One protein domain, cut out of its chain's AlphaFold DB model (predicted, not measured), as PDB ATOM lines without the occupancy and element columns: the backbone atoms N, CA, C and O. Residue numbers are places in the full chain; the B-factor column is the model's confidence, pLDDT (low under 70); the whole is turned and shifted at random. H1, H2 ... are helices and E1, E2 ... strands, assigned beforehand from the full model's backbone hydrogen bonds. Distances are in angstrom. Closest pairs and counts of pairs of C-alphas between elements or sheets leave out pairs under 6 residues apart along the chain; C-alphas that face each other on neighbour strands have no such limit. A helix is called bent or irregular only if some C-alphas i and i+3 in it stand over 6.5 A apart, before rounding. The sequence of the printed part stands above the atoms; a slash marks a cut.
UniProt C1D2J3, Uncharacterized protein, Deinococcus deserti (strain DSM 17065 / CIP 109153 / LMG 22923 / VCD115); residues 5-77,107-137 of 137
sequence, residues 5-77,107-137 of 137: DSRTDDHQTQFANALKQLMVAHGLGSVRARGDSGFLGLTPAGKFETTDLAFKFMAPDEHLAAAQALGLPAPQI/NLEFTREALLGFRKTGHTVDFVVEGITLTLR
ATOM      1  N   ASP A   5      25.111 -11.518  10.480       56.84
ATOM      2  CA  ASP A   5      25.643 -12.881  10.302       56.84
ATOM      3  C   ASP A   5      25.019 -13.886  11.288       56.84
ATOM      4  O   ASP A   5      24.482 -14.911  10.884       56.84
ATOM      5  N   SER A   6      24.939 -13.534  12.574       60.50
ATOM      6  CA  SER A   6      24.418 -14.437  13.610       60.50
ATOM      7  C   SER A   6      22.922 -14.754  13.478       60.50
ATOM      8  O   SER A   6      22.506 -15.855  13.811       60.50
ATOM      9  N   ARG A   7      22.096 -13.829  12.962       61.75
ATOM     10  CA  ARG A   7      20.657 -14.101  12.762       61.75
ATOM     11  C   ARG A   7      20.402 -15.036  11.587       61.75
ATOM     12  O   ARG A   7      19.491 -15.856  11.661       61.75
ATOM     13  N   THR A   8      21.170 -14.892  10.512       61.41
ATOM     14  CA  THR A   8      21.057 -15.763   9.340       61.41
ATOM     15  C   THR A   8      21.534 -17.178   9.673       61.41
ATOM     16  O   THR A   8      20.852 -18.138   9.317       61.41
ATOM     17  N   ASP A   9      22.623 -17.308  10.437       69.12
ATOM     18  CA  ASP A   9      23.143 -18.601  10.904       69.12
ATOM     19  C   ASP A   9      22.148 -19.326  11.831       69.12
ATOM     20  O   ASP A   9      21.912 -20.533  11.692       69.12
ATOM     21  N   ASP A  10      21.491 -18.582  12.728       78.31
ATOM     22  CA  ASP A  10      20.441 -19.117  13.599       78.31
ATOM     23  C   ASP A  10      19.241 -19.623  12.783       78.31
ATOM     24  O   ASP A  10      18.695 -20.691  13.068       78.31
ATOM     25  N   HIS A  11      18.841 -18.888  11.740       80.19
ATOM     26  CA  HIS A  11      17.699 -19.250  10.899       80.19
ATOM     27  C   HIS A  11      17.976 -20.492  10.046       80.19
ATOM     28  O   HIS A  11      17.141 -21.393   9.971       80.19
ATOM     29  N   GLN A  12      19.173 -20.592   9.464       81.69
ATOM     30  CA  GLN A  12      19.599 -21.779   8.719       81.69
ATOM     31  C   GLN A  12      19.681 -23.012   9.621       81.69
ATOM     32  O   GLN A  12      19.235 -24.095   9.242       81.69
ATOM     33  N   THR A  13      20.192 -22.847  10.843       86.69
ATOM     34  CA  THR A  13      20.253 -23.926  11.837       86.69
ATOM     35  C   THR A  13      18.855 -24.390  12.249       86.69
ATOM     36  O   THR A  13      18.611 -25.593  12.378       86.69
ATOM     37  N   GLN A  14      17.911 -23.465  12.436       89.31
ATOM     38  CA  GLN A  14      16.518 -23.803  12.735       89.31
ATOM     39  C   GLN A  14      15.849 -24.522  11.561       89.31
ATOM     40  O   GLN A  14      15.260 -25.581  11.771       89.31
ATOM     41  N   PHE A  15      16.028 -24.028  10.333       90.31
ATOM     42  CA  PHE A  15      15.525 -24.683   9.126       90.31
ATOM     43  C   PHE A  15      16.084 -26.104   8.975       90.31
ATOM     44  O   PHE A  15      15.322 -27.049   8.785       90.31
ATOM     45  N   ALA A  16      17.396 -26.294   9.137       90.50
ATOM     46  CA  ALA A  16      18.022 -27.615   9.072       90.50
ATOM     47  C   ALA A  16      17.492 -28.560  10.166       90.50
ATOM     48  O   ALA A  16      17.254 -29.742   9.909       90.50
ATOM     49  N   ASN A  17      17.258 -28.051  11.379       92.12
ATOM     50  CA  ASN A  17      16.660 -28.829  12.464       92.12
ATOM     51  C   ASN A  17      15.203 -29.211  12.184       92.12
ATOM     52  O   ASN A  17      14.821 -30.352  12.451       92.12
ATOM     53  N   ALA A  18      14.405 -28.296  11.641       92.88
ATOM     54  CA  ALA A  18      13.024 -28.563  11.266       92.88
ATOM     55  C   ALA A  18      12.947 -29.553  10.092       92.88
ATOM     56  O   ALA A  18      12.169 -30.504  10.132       92.88
ATOM     57  N   LEU A  19      13.838 -29.419   9.105       93.12
ATOM     58  CA  LEU A  19      13.965 -30.350   7.988       93.12
ATOM     59  C   LEU A  19      14.375 -31.748   8.466       93.12
ATOM     60  O   LEU A  19      13.776 -32.736   8.047       93.12
ATOM     61  N   LYS A  20      15.327 -31.848   9.403       94.44
ATOM     62  CA  LYS A  20      15.691 -33.108  10.071       94.44
ATOM     63  C   LYS A  20      14.477 -33.764  10.727       94.44
ATOM     64  O   LYS A  20      14.236 -34.948  10.501       94.44
ATOM     65  N   GLN A  21      13.717 -33.017  11.528       92.69
ATOM     66  CA  GLN A  21      12.517 -33.543  12.187       92.69
ATOM     67  C   GLN A  21      11.470 -33.998  11.169       92.69
ATOM     68  O   GLN A  21      10.910 -35.080  11.324       92.69
ATOM     69  N   LEU A  22      11.256 -33.221  10.104       91.44
ATOM     70  CA  LEU A  22      10.325 -33.564   9.037       91.44
ATOM     71  C   LEU A  22      10.738 -34.852   8.313       91.44
ATOM     72  O   LEU A  22       9.907 -35.728   8.083       91.44
ATOM     73  N   MET A  23      12.024 -35.003   7.996       92.25
ATOM     74  CA  MET A  23      12.542 -36.228   7.389       92.25
ATOM     75  C   MET A  23      12.284 -37.441   8.280       92.25
ATOM     76  O   MET A  23      11.757 -38.438   7.792       92.25
ATOM     77  N   VAL A  24      12.566 -37.351   9.586       90.19
ATOM     78  CA  VAL A  24      12.257 -38.445  10.518       90.19
ATOM     79  C   VAL A  24      10.758 -38.696  10.607       90.19
ATOM     80  O   VAL A  24      10.362 -39.845  10.512       90.19
ATOM     81  N   ALA A  25       9.916 -37.666  10.711       88.62
ATOM     82  CA  ALA A  25       8.461 -37.829  10.794       88.62
ATOM     83  C   ALA A  25       7.864 -38.554   9.571       88.62
ATOM     84  O   ALA A  25       6.844 -39.235   9.683       88.62
ATOM     85  N   HIS A  26       8.511 -38.433   8.408       87.56
ATOM     86  CA  HIS A  26       8.133 -39.110   7.168       87.56
ATOM     87  C   HIS A  26       8.934 -40.397   6.890       87.56
ATOM     88  O   HIS A  26       8.774 -40.997   5.826       87.56
ATOM     89  N   GLY A  27       9.792 -40.838   7.815       87.44
ATOM     90  CA  GLY A  27      10.638 -42.024   7.651       87.44
ATOM     91  C   GLY A  27      11.684 -41.898   6.540       87.44
ATOM     92  O   GLY A  27      12.126 -42.907   5.991       87.44
ATOM     93  N   LEU A  28      12.069 -40.678   6.170       89.75
ATOM     94  CA  LEU A  28      13.015 -40.402   5.100       89.75
ATOM     95  C   LEU A  28      14.452 -40.402   5.636       89.75
ATOM     96  O   LEU A  28      14.838 -39.568   6.451       89.75
ATOM     97  N   GLY A  29      15.255 -41.347   5.156       90.12
ATOM     98  CA  GLY A  29      16.660 -41.511   5.519       90.12
ATOM     99  C   GLY A  29      17.584 -40.564   4.761       90.12
ATOM    100  O   GLY A  29      18.487 -39.980   5.356       90.12
ATOM    101  N   SER A  30      17.370 -40.394   3.455       93.38
ATOM    102  CA  SER A  30      18.137 -39.433   2.663       93.38
ATOM    103  C   SER A  30      17.461 -39.004   1.364       93.38
ATOM    104  O   SER A  30      16.605 -39.704   0.818       93.38
ATOM    105  N   VAL A  31      17.896 -37.850   0.861       93.69
ATOM    106  CA  VAL A  31      17.591 -37.299  -0.460       93.69
ATOM    107  C   VAL A  31      18.904 -37.013  -1.181       93.69
ATOM    108  O   VAL A  31      19.841 -36.472  -0.588       93.69
ATOM    109  N   ARG A  32      18.977 -37.409  -2.453       94.75
ATOM    110  CA  ARG A  32      20.129 -37.189  -3.341       94.75
ATOM    111  C   ARG A  32      19.667 -36.797  -4.738       94.75
ATOM    112  O   ARG A  32      18.543 -37.129  -5.116       94.75
ATOM    113  N   ALA A  33      20.548 -36.181  -5.521       94.06
ATOM    114  CA  ALA A  33      20.357 -36.082  -6.964       94.06
ATOM    115  C   ALA A  33      20.330 -37.488  -7.596       94.06
ATOM    116  O   ALA A  33      21.068 -38.389  -7.195       94.06
ATOM    117  N   ARG A  34      19.439 -37.693  -8.570       90.81
ATOM    118  CA  ARG A  34      19.311 -38.938  -9.340       90.81
ATOM    119  C   ARG A  34      20.250 -38.939 -10.555       90.81
ATOM    120  O   ARG A  34      20.642 -40.010 -11.009       90.81
ATOM    121  N   GLY A  35      20.596 -37.751 -11.055       89.94
ATOM    122  CA  GLY A  35      21.559 -37.512 -12.131       89.94
ATOM    123  C   GLY A  35      22.633 -36.510 -11.706       89.94
ATOM    124  O   GLY A  35      23.138 -36.574 -10.588       89.94
ATOM    125  N   ASP A  36      22.974 -35.575 -12.592       90.19
ATOM    126  CA  ASP A  36      24.009 -34.565 -12.320       90.19
ATOM    127  C   ASP A  36      23.537 -33.440 -11.388       90.19
ATOM    128  O   ASP A  36      24.352 -32.787 -10.735       90.19
ATOM    129  N   SER A  37      22.222 -33.229 -11.305       92.88
ATOM    130  CA  SER A  37      21.606 -32.284 -10.379       92.88
ATOM    131  C   SER A  37      20.228 -32.761  -9.924       92.88
ATOM    132  O   SER A  37      19.676 -33.717 -10.471       92.88
ATOM    133  N   GLY A  38      19.697 -32.107  -8.896       93.38
ATOM    134  CA  GLY A  38      18.326 -32.277  -8.438       93.38
ATOM    135  C   GLY A  38      17.798 -30.996  -7.804       93.38
ATOM    136  O   GLY A  38      18.567 -30.125  -7.398       93.38
ATOM    137  N   PHE A  39      16.480 -30.877  -7.719       93.38
ATOM    138  CA  PHE A  39      15.816 -29.663  -7.255       93.38
ATOM    139  C   PHE A  39      14.639 -29.999  -6.344       93.38
ATOM    140  O   PHE A  39      13.861 -30.910  -6.634       93.38
ATOM    141  N   LEU A  40      14.499 -29.238  -5.261       93.56
ATOM    142  CA  LEU A  40      13.346 -29.240  -4.364       93.56
ATOM    143  C   LEU A  40      13.023 -27.790  -4.018       93.56
ATOM    144  O   LEU A  40      13.820 -27.128  -3.357       93.56
ATOM    145  N   GLY A  41      11.876 -27.282  -4.448       92.19
ATOM    146  CA  GLY A  41      11.548 -25.884  -4.193       92.19
ATOM    147  C   GLY A  41      10.452 -25.320  -5.073       92.19
ATOM    148  O   GLY A  41       9.768 -26.036  -5.807       92.19
ATOM    149  N   LEU A  42      10.294 -24.002  -4.990       86.38
ATOM    150  CA  LEU A  42       9.400 -23.242  -5.850       86.38
ATOM    151  C   LEU A  42      10.018 -23.071  -7.237       86.38
ATOM    152  O   LEU A  42      11.087 -22.485  -7.398       86.38
ATOM    153  N   THR A  43       9.300 -23.528  -8.254       80.81
ATOM    154  CA  THR A  43       9.581 -23.177  -9.650       80.81
ATOM    155  C   THR A  43       9.415 -21.678  -9.894       80.81
ATOM    156  O   THR A  43       8.684 -21.007  -9.157       80.81
ATOM    157  N   PRO A  44       9.959 -21.146 -11.005       74.69
ATOM    158  CA  PRO A  44       9.653 -19.787 -11.459       74.69
ATOM    159  C   PRO A  44       8.146 -19.514 -11.630       74.69
ATOM    160  O   PRO A  44       7.709 -18.373 -11.537       74.69
ATOM    161  N   ALA A  45       7.342 -20.561 -11.851       77.94
ATOM    162  CA  ALA A  45       5.885 -20.485 -11.947       77.94
ATOM    163  C   ALA A  45       5.163 -20.527 -10.580       77.94
ATOM    164  O   ALA A  45       3.936 -20.602 -10.542       77.94
ATOM    165  N   GLY A  46       5.898 -20.529  -9.463       78.31
ATOM    166  CA  GLY A  46       5.347 -20.544  -8.105       78.31
ATOM    167  C   GLY A  46       4.792 -21.896  -7.649       78.31
ATOM    168  O   GLY A  46       4.098 -21.963  -6.637       78.31
ATOM    169  N   LYS A  47       5.070 -22.985  -8.376       82.06
ATOM    170  CA  LYS A  47       4.686 -24.346  -7.970       82.06
ATOM    171  C   LYS A  47       5.809 -24.994  -7.182       82.06
ATOM    172  O   LYS A  47       6.944 -24.977  -7.646       82.06
ATOM    173  N   PHE A  48       5.484 -25.580  -6.033       86.00
ATOM    174  CA  PHE A  48       6.429 -26.372  -5.255       86.00
ATOM    175  C   PHE A  48       6.554 -27.774  -5.854       86.00
ATOM    176  O   PHE A  48       5.559 -28.500  -5.917       86.00
ATOM    177  N   GLU A  49       7.748 -28.157  -6.299       88.25
ATOM    178  CA  GLU A  49       7.976 -29.451  -6.945       88.25
ATOM    179  C   GLU A  49       9.343 -30.056  -6.614       88.25
ATOM    180  O   GLU A  49      10.194 -29.435  -5.971       88.25
ATOM    181  N   THR A  50       9.530 -31.300  -7.060       90.81
ATOM    182  CA  THR A  50      10.804 -32.017  -6.996       90.81
ATOM    183  C   THR A  50      11.199 -32.542  -8.359       90.81
ATOM    184  O   THR A  50      10.402 -33.244  -8.986       90.81
ATOM    185  N   THR A  51      12.449 -32.317  -8.745       91.69
ATOM    186  CA  THR A  51      12.995 -32.731 -10.042       91.69
ATOM    187  C   THR A  51      14.292 -33.495  -9.829       91.69
ATOM    188  O   THR A  51      15.149 -33.061  -9.064       91.69
ATOM    189  N   ASP A  52      14.415 -34.659 -10.470       92.38
ATOM    190  CA  ASP A  52      15.615 -35.507 -10.453       92.38
ATOM    191  C   ASP A  52      16.168 -35.831  -9.060       92.38
ATOM    192  O   ASP A  52      17.374 -35.914  -8.845       92.38
ATOM    193  N   LEU A  53      15.274 -36.095  -8.103       93.12
ATOM    194  CA  LEU A  53      15.642 -36.538  -6.760       93.12
ATOM    195  C   LEU A  53      15.399 -38.036  -6.549       93.12
ATOM    196  O   LEU A  53      14.438 -38.637  -7.050       93.12
ATOM    197  N   ALA A  54      16.299 -38.646  -5.787       91.94
ATOM    198  CA  ALA A  54      16.203 -39.996  -5.262       91.94
ATOM    199  C   ALA A  54      15.943 -39.930  -3.753       91.94
ATOM    200  O   ALA A  54      16.711 -39.321  -3.010       91.94
ATOM    201  N   PHE A  55      14.870 -40.583  -3.313       90.06
ATOM    202  CA  PHE A  55      14.441 -40.628  -1.918       90.06
ATOM    203  C   PHE A  55      14.726 -42.014  -1.355       90.06
ATOM    204  O   PHE A  55      14.258 -43.018  -1.896       90.06
ATOM    205  N   LYS A  56      15.479 -42.078  -0.260       90.69
ATOM    206  CA  LYS A  56      15.736 -43.313   0.476       90.69
ATOM    207  C   LYS A  56      15.020 -43.249   1.814       90.69
ATOM    208  O   LYS A  56      15.278 -42.352   2.608       90.69
ATOM    209  N   PHE A  57      14.162 -44.225   2.075       87.75
ATOM    210  CA  PHE A  57      13.434 -44.344   3.334       87.75
ATOM    211  C   PHE A  57      14.204 -45.228   4.315       87.75
ATOM    212  O   PHE A  57      14.959 -46.112   3.902       87.75
ATOM    213  N   MET A  58      14.037 -44.944   5.602       86.56
ATOM    214  CA  MET A  58      14.624 -45.709   6.697       86.56
ATOM    215  C   MET A  58      13.958 -47.080   6.818       86.56
ATOM    216  O   MET A  58      12.768 -47.236   6.516       86.56
ATOM    217  N   ALA A  59      14.707 -48.066   7.308       84.56
ATOM    218  CA  ALA A  59      14.103 -49.305   7.774       84.56
ATOM    219  C   ALA A  59      13.205 -49.037   9.010       84.56
ATOM    220  O   ALA A  59      13.387 -48.029   9.695       84.56
ATOM    221  N   PRO A  60      12.206 -49.890   9.313       83.38
ATOM    222  CA  PRO A  60      11.278 -49.650  10.425       83.38
ATOM    223  C   PRO A  60      11.949 -49.457  11.795       83.38
ATOM    224  O   PRO A  60      11.509 -48.625  12.585       83.38
ATOM    225  N   ASP A  61      13.008 -50.211  12.070       84.62
ATOM    226  CA  ASP A  61      13.820 -50.128  13.284       84.62
ATOM    227  C   ASP A  61      14.642 -48.835  13.336       84.62
ATOM    228  O   ASP A  61      14.648 -48.150  14.359       84.62
ATOM    229  N   GLU A  62      15.264 -48.454  12.216       85.69
ATOM    230  CA  GLU A  62      15.974 -47.177  12.074       85.69
ATOM    231  C   GLU A  62      15.026 -45.986  12.267       85.69
ATOM    232  O   GLU A  62      15.349 -45.039  12.983       85.69
ATOM    233  N   HIS A  63      13.831 -46.050  11.676       86.19
ATOM    234  CA  HIS A  63      12.806 -45.018  11.792       86.19
ATOM    235  C   HIS A  63      12.317 -44.872  13.236       86.19
ATOM    236  O   HIS A  63      12.228 -43.756  13.749       86.19
ATOM    237  N   LEU A  64      12.041 -45.990  13.915       84.81
ATOM    238  CA  LEU A  64      11.649 -45.980  15.320       84.81
ATOM    239  C   LEU A  64      12.749 -45.371  16.200       84.81
ATOM    240  O   LEU A  64      12.455 -44.508  17.026       84.81
ATOM    241  N   ALA A  65      14.002 -45.785  16.004       85.81
ATOM    242  CA  ALA A  65      15.139 -45.261  16.753       85.81
ATOM    243  C   ALA A  65      15.328 -43.751  16.525       85.81
ATOM    244  O   ALA A  65      15.513 -43.000  17.483       85.81
ATOM    245  N   ALA A  66      15.222 -43.287  15.276       87.25
ATOM    246  CA  ALA A  66      15.332 -41.872  14.933       87.25
ATOM    247  C   ALA A  66      14.190 -41.036  15.536       87.25
ATOM    248  O   ALA A  66      14.439 -39.963  16.087       87.25
ATOM    249  N   ALA A  67      12.949 -41.529  15.483       87.56
ATOM    250  CA  ALA A  67      11.797 -40.842  16.064       87.56
ATOM    251  C   ALA A  67      11.922 -40.712  17.588       87.56
ATOM    252  O   ALA A  67      11.713 -39.626  18.128       87.56
ATOM    253  N   GLN A  68      12.347 -41.782  18.269       87.38
ATOM    254  CA  GLN A  68      12.610 -41.761  19.710       87.38
ATOM    255  C   GLN A  68      13.723 -40.775  20.076       87.38
ATOM    256  O   GLN A  68      13.560 -39.995  21.012       87.38
ATOM    257  N   ALA A  69      14.825 -40.760  19.319       87.81
ATOM    258  CA  ALA A  69      15.943 -39.848  19.556       87.81
ATOM    259  C   ALA A  69      15.553 -38.365  19.419       87.81
ATOM    260  O   ALA A  69      16.146 -37.512  20.077       87.81
ATOM    261  N   LEU A  70      14.554 -38.053  18.586       86.38
ATOM    262  CA  LEU A  70      14.045 -36.693  18.389       86.38
ATOM    263  C   LEU A  70      12.814 -36.356  19.245       86.38
ATOM    264  O   LEU A  70      12.280 -35.256  19.114       86.38
ATOM    265  N   GLY A  71      12.345 -37.271  20.101       87.12
ATOM    266  CA  GLY A  71      11.126 -37.071  20.891       87.12
ATOM    267  C   GLY A  71       9.857 -36.936  20.041       87.12
ATOM    268  O   GLY A  71       8.874 -36.345  20.488       87.12
ATOM    269  N   LEU A  72       9.873 -37.455  18.811       84.25
ATOM    270  CA  LEU A  72       8.719 -37.446  17.918       84.25
ATOM    271  C   LEU A  72       7.742 -38.566  18.310       84.25
ATOM    272  O   LEU A  72       8.171 -39.598  18.840       84.25
ATOM    273  N   PRO A  73       6.429 -38.406  18.041       78.25
ATOM    274  CA  PRO A  73       5.464 -39.479  18.232       78.25
ATOM    275  C   PRO A  73       5.939 -40.755  17.545       78.25
ATOM    276  O   PRO A  73       6.489 -40.693  16.442       78.25
ATOM    277  N   ALA A  74       5.714 -41.905  18.191       64.75
ATOM    278  CA  ALA A  74       6.067 -43.193  17.609       64.75
ATOM    279  C   ALA A  74       5.491 -43.257  16.187       64.75
ATOM    280  O   ALA A  74       4.287 -43.021  16.015       64.75
ATOM    281  N   PRO A  75       6.333 -43.504  15.171       65.44
ATOM    282  CA  PRO A  75       5.881 -43.407  13.805       65.44
ATOM    283  C   PRO A  75       4.729 -44.377  13.606       65.44
ATOM    284  O   PRO A  75       4.767 -45.512  14.087       65.44
ATOM    285  N   GLN A  76       3.685 -43.930  12.908       59.84
ATOM    286  CA  GLN A  76       2.622 -44.823  12.463       59.84
ATOM    287  C   GLN A  76       3.208 -45.691  11.349       59.84
ATOM    288  O   GLN A  76       2.991 -45.449  10.162       59.84
ATOM    289  N   ILE A  77       4.034 -46.665  11.737       52.88
ATOM    290  CA  ILE A  77       4.599 -47.664  10.845       52.88
ATOM    291  C   ILE A  77       3.400 -48.479  10.372       52.88
ATOM    292  O   ILE A  77       2.920 -49.378  11.063       52.88
ATOM    293  N   ASN A 107      14.377 -22.512  -2.623       93.25
ATOM    294  CA  ASN A 107      14.786 -23.796  -3.185       93.25
ATOM    295  C   ASN A 107      15.989 -24.417  -2.459       93.25
ATOM    296  O   ASN A 107      16.750 -23.736  -1.768       93.25
ATOM    297  N   LEU A 108      16.126 -25.728  -2.661       94.06
ATOM    298  CA  LEU A 108      17.322 -26.523  -2.430       94.06
ATOM    299  C   LEU A 108      17.774 -27.111  -3.768       94.06
ATOM    300  O   LEU A 108      17.041 -27.886  -4.394       94.06
ATOM    301  N   GLU A 109      18.988 -26.770  -4.181       95.00
ATOM    302  CA  GLU A 109      19.633 -27.327  -5.367       95.00
ATOM    303  C   GLU A 109      20.680 -28.354  -4.948       95.00
ATOM    304  O   GLU A 109      21.556 -28.081  -4.127       95.00
ATOM    305  N   PHE A 110      20.580 -29.550  -5.513       95.88
ATOM    306  CA  PHE A 110      21.438 -30.686  -5.221       95.88
ATOM    307  C   PHE A 110      22.461 -30.824  -6.340       95.88
ATOM    308  O   PHE A 110      22.092 -31.009  -7.499       95.88
ATOM    309  N   THR A 111      23.746 -30.795  -5.996       94.06
ATOM    310  CA  THR A 111      24.800 -31.294  -6.889       94.06
ATOM    311  C   THR A 111      24.769 -32.828  -6.958       94.06
ATOM    312  O   THR A 111      24.115 -33.491  -6.152       94.06
ATOM    313  N   ARG A 112      25.505 -33.422  -7.901       91.69
ATOM    314  CA  ARG A 112      25.615 -34.883  -8.059       91.69
ATOM    315  C   ARG A 112      25.995 -35.633  -6.774       91.69
ATOM    316  O   ARG A 112      25.441 -36.689  -6.490       91.69
ATOM    317  N   GLU A 113      26.923 -35.076  -5.998       92.19
ATOM    318  CA  GLU A 113      27.415 -35.675  -4.746       92.19
ATOM    319  C   GLU A 113      26.610 -35.215  -3.517       92.19
ATOM    320  O   GLU A 113      26.959 -35.541  -2.382       92.19
ATOM    321  N   ALA A 114      25.533 -34.448  -3.726       93.75
ATOM    322  CA  ALA A 114      24.763 -33.869  -2.643       93.75
ATOM    323  C   ALA A 114      24.058 -34.927  -1.792       93.75
ATOM    324  O   ALA A 114      23.490 -35.906  -2.293       93.75
ATOM    325  N   LEU A 115      24.032 -34.675  -0.487       93.62
ATOM    326  CA  LEU A 115      23.357 -35.505   0.493       93.62
ATOM    327  C   LEU A 115      22.606 -34.629   1.487       93.62
ATOM    328  O   LEU A 115      23.207 -33.888   2.260       93.62
ATOM    329  N   LEU A 116      21.288 -34.798   1.510       94.44
ATOM    330  CA  LEU A 116      20.438 -34.381   2.615       94.44
ATOM    331  C   LEU A 116      20.005 -35.631   3.372       94.44
ATOM    332  O   LEU A 116      19.378 -36.507   2.779       94.44
ATOM    333  N   GLY A 117      20.298 -35.738   4.663       93.88
ATOM    334  CA  GLY A 117      19.750 -36.810   5.494       93.88
ATOM    335  C   GLY A 117      20.737 -37.386   6.490       93.88
ATOM    336  O   GLY A 117      21.631 -36.696   6.959       93.88
ATOM    337  N   PHE A 118      20.556 -38.654   6.839       91.56
ATOM    338  CA  PHE A 118      21.302 -39.298   7.913       91.56
ATOM    339  C   PHE A 118      22.477 -40.099   7.365       91.56
ATOM    340  O   PHE A 118      22.326 -40.952   6.485       91.56
ATOM    341  N   ARG A 119      23.662 -39.842   7.916       89.38
ATOM    342  CA  ARG A 119      24.883 -40.582   7.621       89.38
ATOM    343  C   ARG A 119      25.393 -41.235   8.893       89.38
ATOM    344  O   ARG A 119      25.592 -40.581   9.910       89.38
ATOM    345  N   LYS A 120      25.615 -42.544   8.819       83.25
ATOM    346  CA  LYS A 120      26.226 -43.304   9.905       83.25
ATOM    347  C   LYS A 120      27.745 -43.195   9.805       83.25
ATOM    348  O   LYS A 120      28.315 -43.600   8.792       83.25
ATOM    349  N   THR A 121      28.381 -42.701  10.861       79.69
ATOM    350  CA  THR A 121      29.838 -42.568  10.967       79.69
ATOM    351  C   THR A 121      30.305 -43.369  12.181       79.69
ATOM    352  O   THR A 121      30.258 -42.914  13.320       79.69
ATOM    353  N   GLY A 122      30.706 -44.624  11.959       81.88
ATOM    354  CA  GLY A 122      31.039 -45.542  13.051       81.88
ATOM    355  C   GLY A 122      29.831 -45.822  13.956       81.88
ATOM    356  O   GLY A 122      28.876 -46.480  13.533       81.88
ATOM    357  N   HIS A 123      29.892 -45.334  15.198       79.69
ATOM    358  CA  HIS A 123      28.841 -45.497  16.212       79.69
ATOM    359  C   HIS A 123      27.876 -44.306  16.308       79.69
ATOM    360  O   HIS A 123      26.902 -44.394  17.053       79.69
ATOM    361  N   THR A 124      28.113 -43.216  15.572       80.56
ATOM    362  CA  THR A 124      27.228 -42.044  15.553       80.56
ATOM    363  C   THR A 124      26.402 -41.992  14.271       80.56
ATOM    364  O   THR A 124      26.752 -42.580  13.242       80.56
ATOM    365  N   VAL A 125      25.267 -41.300  14.350       84.25
ATOM    366  CA  VAL A 125      24.430 -40.962  13.200       84.25
ATOM    367  C   VAL A 125      24.315 -39.450  13.163       84.25
ATOM    368  O   VAL A 125      23.753 -38.850  14.078       84.25
ATOM    369  N   ASP A 126      24.835 -38.858  12.098       88.81
ATOM    370  CA  ASP A 126      24.828 -37.418  11.894       88.81
ATOM    371  C   ASP A 126      23.767 -37.057  10.857       88.81
ATOM    372  O   ASP A 126      23.611 -37.739   9.838       88.81
ATOM    373  N   PHE A 127      23.040 -35.970  11.105       91.12
ATOM    374  CA  PHE A 127      22.232 -35.334  10.073       91.12
ATOM    375  C   PHE A 127      23.124 -34.393   9.268       91.12
ATOM    376  O   PHE A 127      23.769 -33.516   9.839       91.12
ATOM    377  N   VAL A 128      23.173 -34.590   7.957       92.19
ATOM    378  CA  VAL A 128      24.113 -33.911   7.069       92.19
ATOM    379  C   VAL A 128      23.369 -33.204   5.943       92.19
ATOM    380  O   VAL A 128      22.381 -33.713   5.405       92.19
ATOM    381  N   VAL A 129      23.863 -32.012   5.618       92.00
ATOM    382  CA  VAL A 129      23.427 -31.170   4.503       92.00
ATOM    383  C   VAL A 129      24.692 -30.847   3.713       92.00
ATOM    384  O   VAL A 129      25.452 -29.956   4.079       92.00
ATOM    385  N   GLU A 130      24.976 -31.638   2.684       92.56
ATOM    386  CA  GLU A 130      26.228 -31.566   1.924       92.56
ATOM    387  C   GLU A 130      25.960 -31.362   0.442       92.56
ATOM    388  O   GLU A 130      25.075 -32.006  -0.116       92.56
ATOM    389  N   GLY A 131      26.743 -30.494  -0.202       89.69
ATOM    390  CA  GLY A 131      26.634 -30.246  -1.643       89.69
ATOM    391  C   GLY A 131      25.295 -29.637  -2.072       89.69
ATOM    392  O   GLY A 131      24.919 -29.800  -3.235       89.69
ATOM    393  N   ILE A 132      24.584 -28.988  -1.140       92.50
ATOM    394  CA  ILE A 132      23.270 -28.374  -1.346       92.50
ATOM    395  C   ILE A 132      23.397 -26.856  -1.295       92.50
ATOM    396  O   ILE A 132      23.929 -26.309  -0.330       92.50
ATOM    397  N   THR A 133      22.851 -26.191  -2.308       92.62
ATOM    398  CA  THR A 133      22.688 -24.736  -2.320       92.62
ATOM    399  C   THR A 133      21.286 -24.393  -1.831       92.62
ATOM    400  O   THR A 133      20.298 -24.901  -2.358       92.62
ATOM    401  N   LEU A 134      21.207 -23.540  -0.810       90.94
ATOM    402  CA  LEU A 134      19.965 -23.009  -0.250       90.94
ATOM    403  C   LEU A 134      19.739 -21.592  -0.785       90.94
ATOM    404  O   LEU A 134      20.586 -20.723  -0.582       90.94
ATOM    405  N   THR A 135      18.579 -21.342  -1.390       89.81
ATOM    406  CA  THR A 135      18.158 -19.985  -1.779       89.81
ATOM    407  C   THR A 135      17.074 -19.483  -0.831       89.81
ATOM    408  O   THR A 135      16.083 -20.180  -0.615       89.81
ATOM    409  N   LEU A 136      17.239 -18.274  -0.290       87.44
ATOM    410  CA  LEU A 136      16.288 -17.603   0.610       87.44
ATOM    411  C   LEU A 136      15.573 -16.441  -0.102       87.44
ATOM    412  O   LEU A 136      16.104 -15.902  -1.075       87.44
ATOM    413  N   ARG A 137      14.376 -16.086   0.375       83.62
ATOM    414  CA  ARG A 137      13.574 -14.936  -0.078       83.62
ATOM    415  C   ARG A 137      14.078 -13.615   0.506       83.62
ATOM    416  O   ARG A 137      14.496 -13.609   1.685       83.62
TER     417      ARG A 137
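AT A GLANCE: This is residues 5 to 77 and 107 to 137 of the 137 residues of an uncharacterized protein of Deinococcus deserti (strain DSM 17065 / CIP 109153 / LMG 22923 / VCD115) (UniProt C1D2J3). One twisted, sharply bent sheet of six strands is crossed slantwise on one face by a long helix, H1, whose first residues, 5 to 11, stick out free. The long hairpin of E5 and E6 runs through both parts of the sheet, with E1 and E4 beside one part and the hairpin of E2 and E3 beside the part past the bend, while the short helix H2 only grazes the sheet and packs on the last residues of H1. The 104 printed residues hold, in order, H1 E1 E2 E3 E4 H2 E5 E6; the sheet is branched and antiparallel, and the class is mixed, helices and strands. The whole is compact, with a radius of gyration of the C-alphas of 14.4 A and spans of 39 by 35 by 28 A.

IN THESE COORDINATES: Begin in the sheet with E5, residues 107 to 121, 27.9 A long, and E6, residues 124 to 136, 30.7 A long, which ends at C-alpha 136 at (16.288, -17.603, 0.610). Beside them look for E1, residues 28 to 33, E2, residues 37 to 42, E3, residues 48 to 51, and E4, residues 53 to 57. Find C-alpha 5 at (25.643, -12.881, 10.302); from there H1, residues 5 to 25, runs 30.3 A to C-alpha 25 at (8.461, -37.829, 10.794). H2, residues 60 to 69, is 14.2 A long.

HOW THE PARTS SIT: Look first at E5, which bends by 89 degrees at residue 111; E6 bends by 71 degrees at residue 133. E6 lies on one side of E5, with N 119 and O 126 2.8 A apart; E1 and E2 lie on the other side, with N 116 and O 31 at 3.0 A and N 110 and O 38 at 2.8 A. Farther out, the edge strand E4 is beside E1, with N 54 and O 32 at 2.8 A, and the edge strand E3 beside E2, with N 39 and O 51 at 2.9 A. E3 runs on into E4 at 93 degrees. H1 is on the sheet at a height of 8.3 A, over E1 and E5 and only just not over E6, on which 2 of its C-alphas fall; it runs slantwise to the strands, at 44 degrees to E1 on the local plane. The closest C-alphas of H1 and E6 are those of Lys 20 and Phe 127, 6.9 A apart. H1 touches H2 with residues 24 to 25 alone, the closest C-alphas being those of Val 24 and Ala 67 at 6.1 A, in a steep tilt of 40 degrees, opposite ways. In H1 and H2 every O i to N i+4 pair is within hydrogen-bond range.

THE WHOLE: The two C-alphas farthest apart, of Ala 45 and His 123, are 44.1 A apart. Residues 78 to 106 are not printed, and C-alphas 77 and 107 stand 29.5 A apart across this cut, in the link from H2 to E5. The links that are printed whole are tight. The model's pLDDT is under 70 at residues 5 to 9 and 74 to 77.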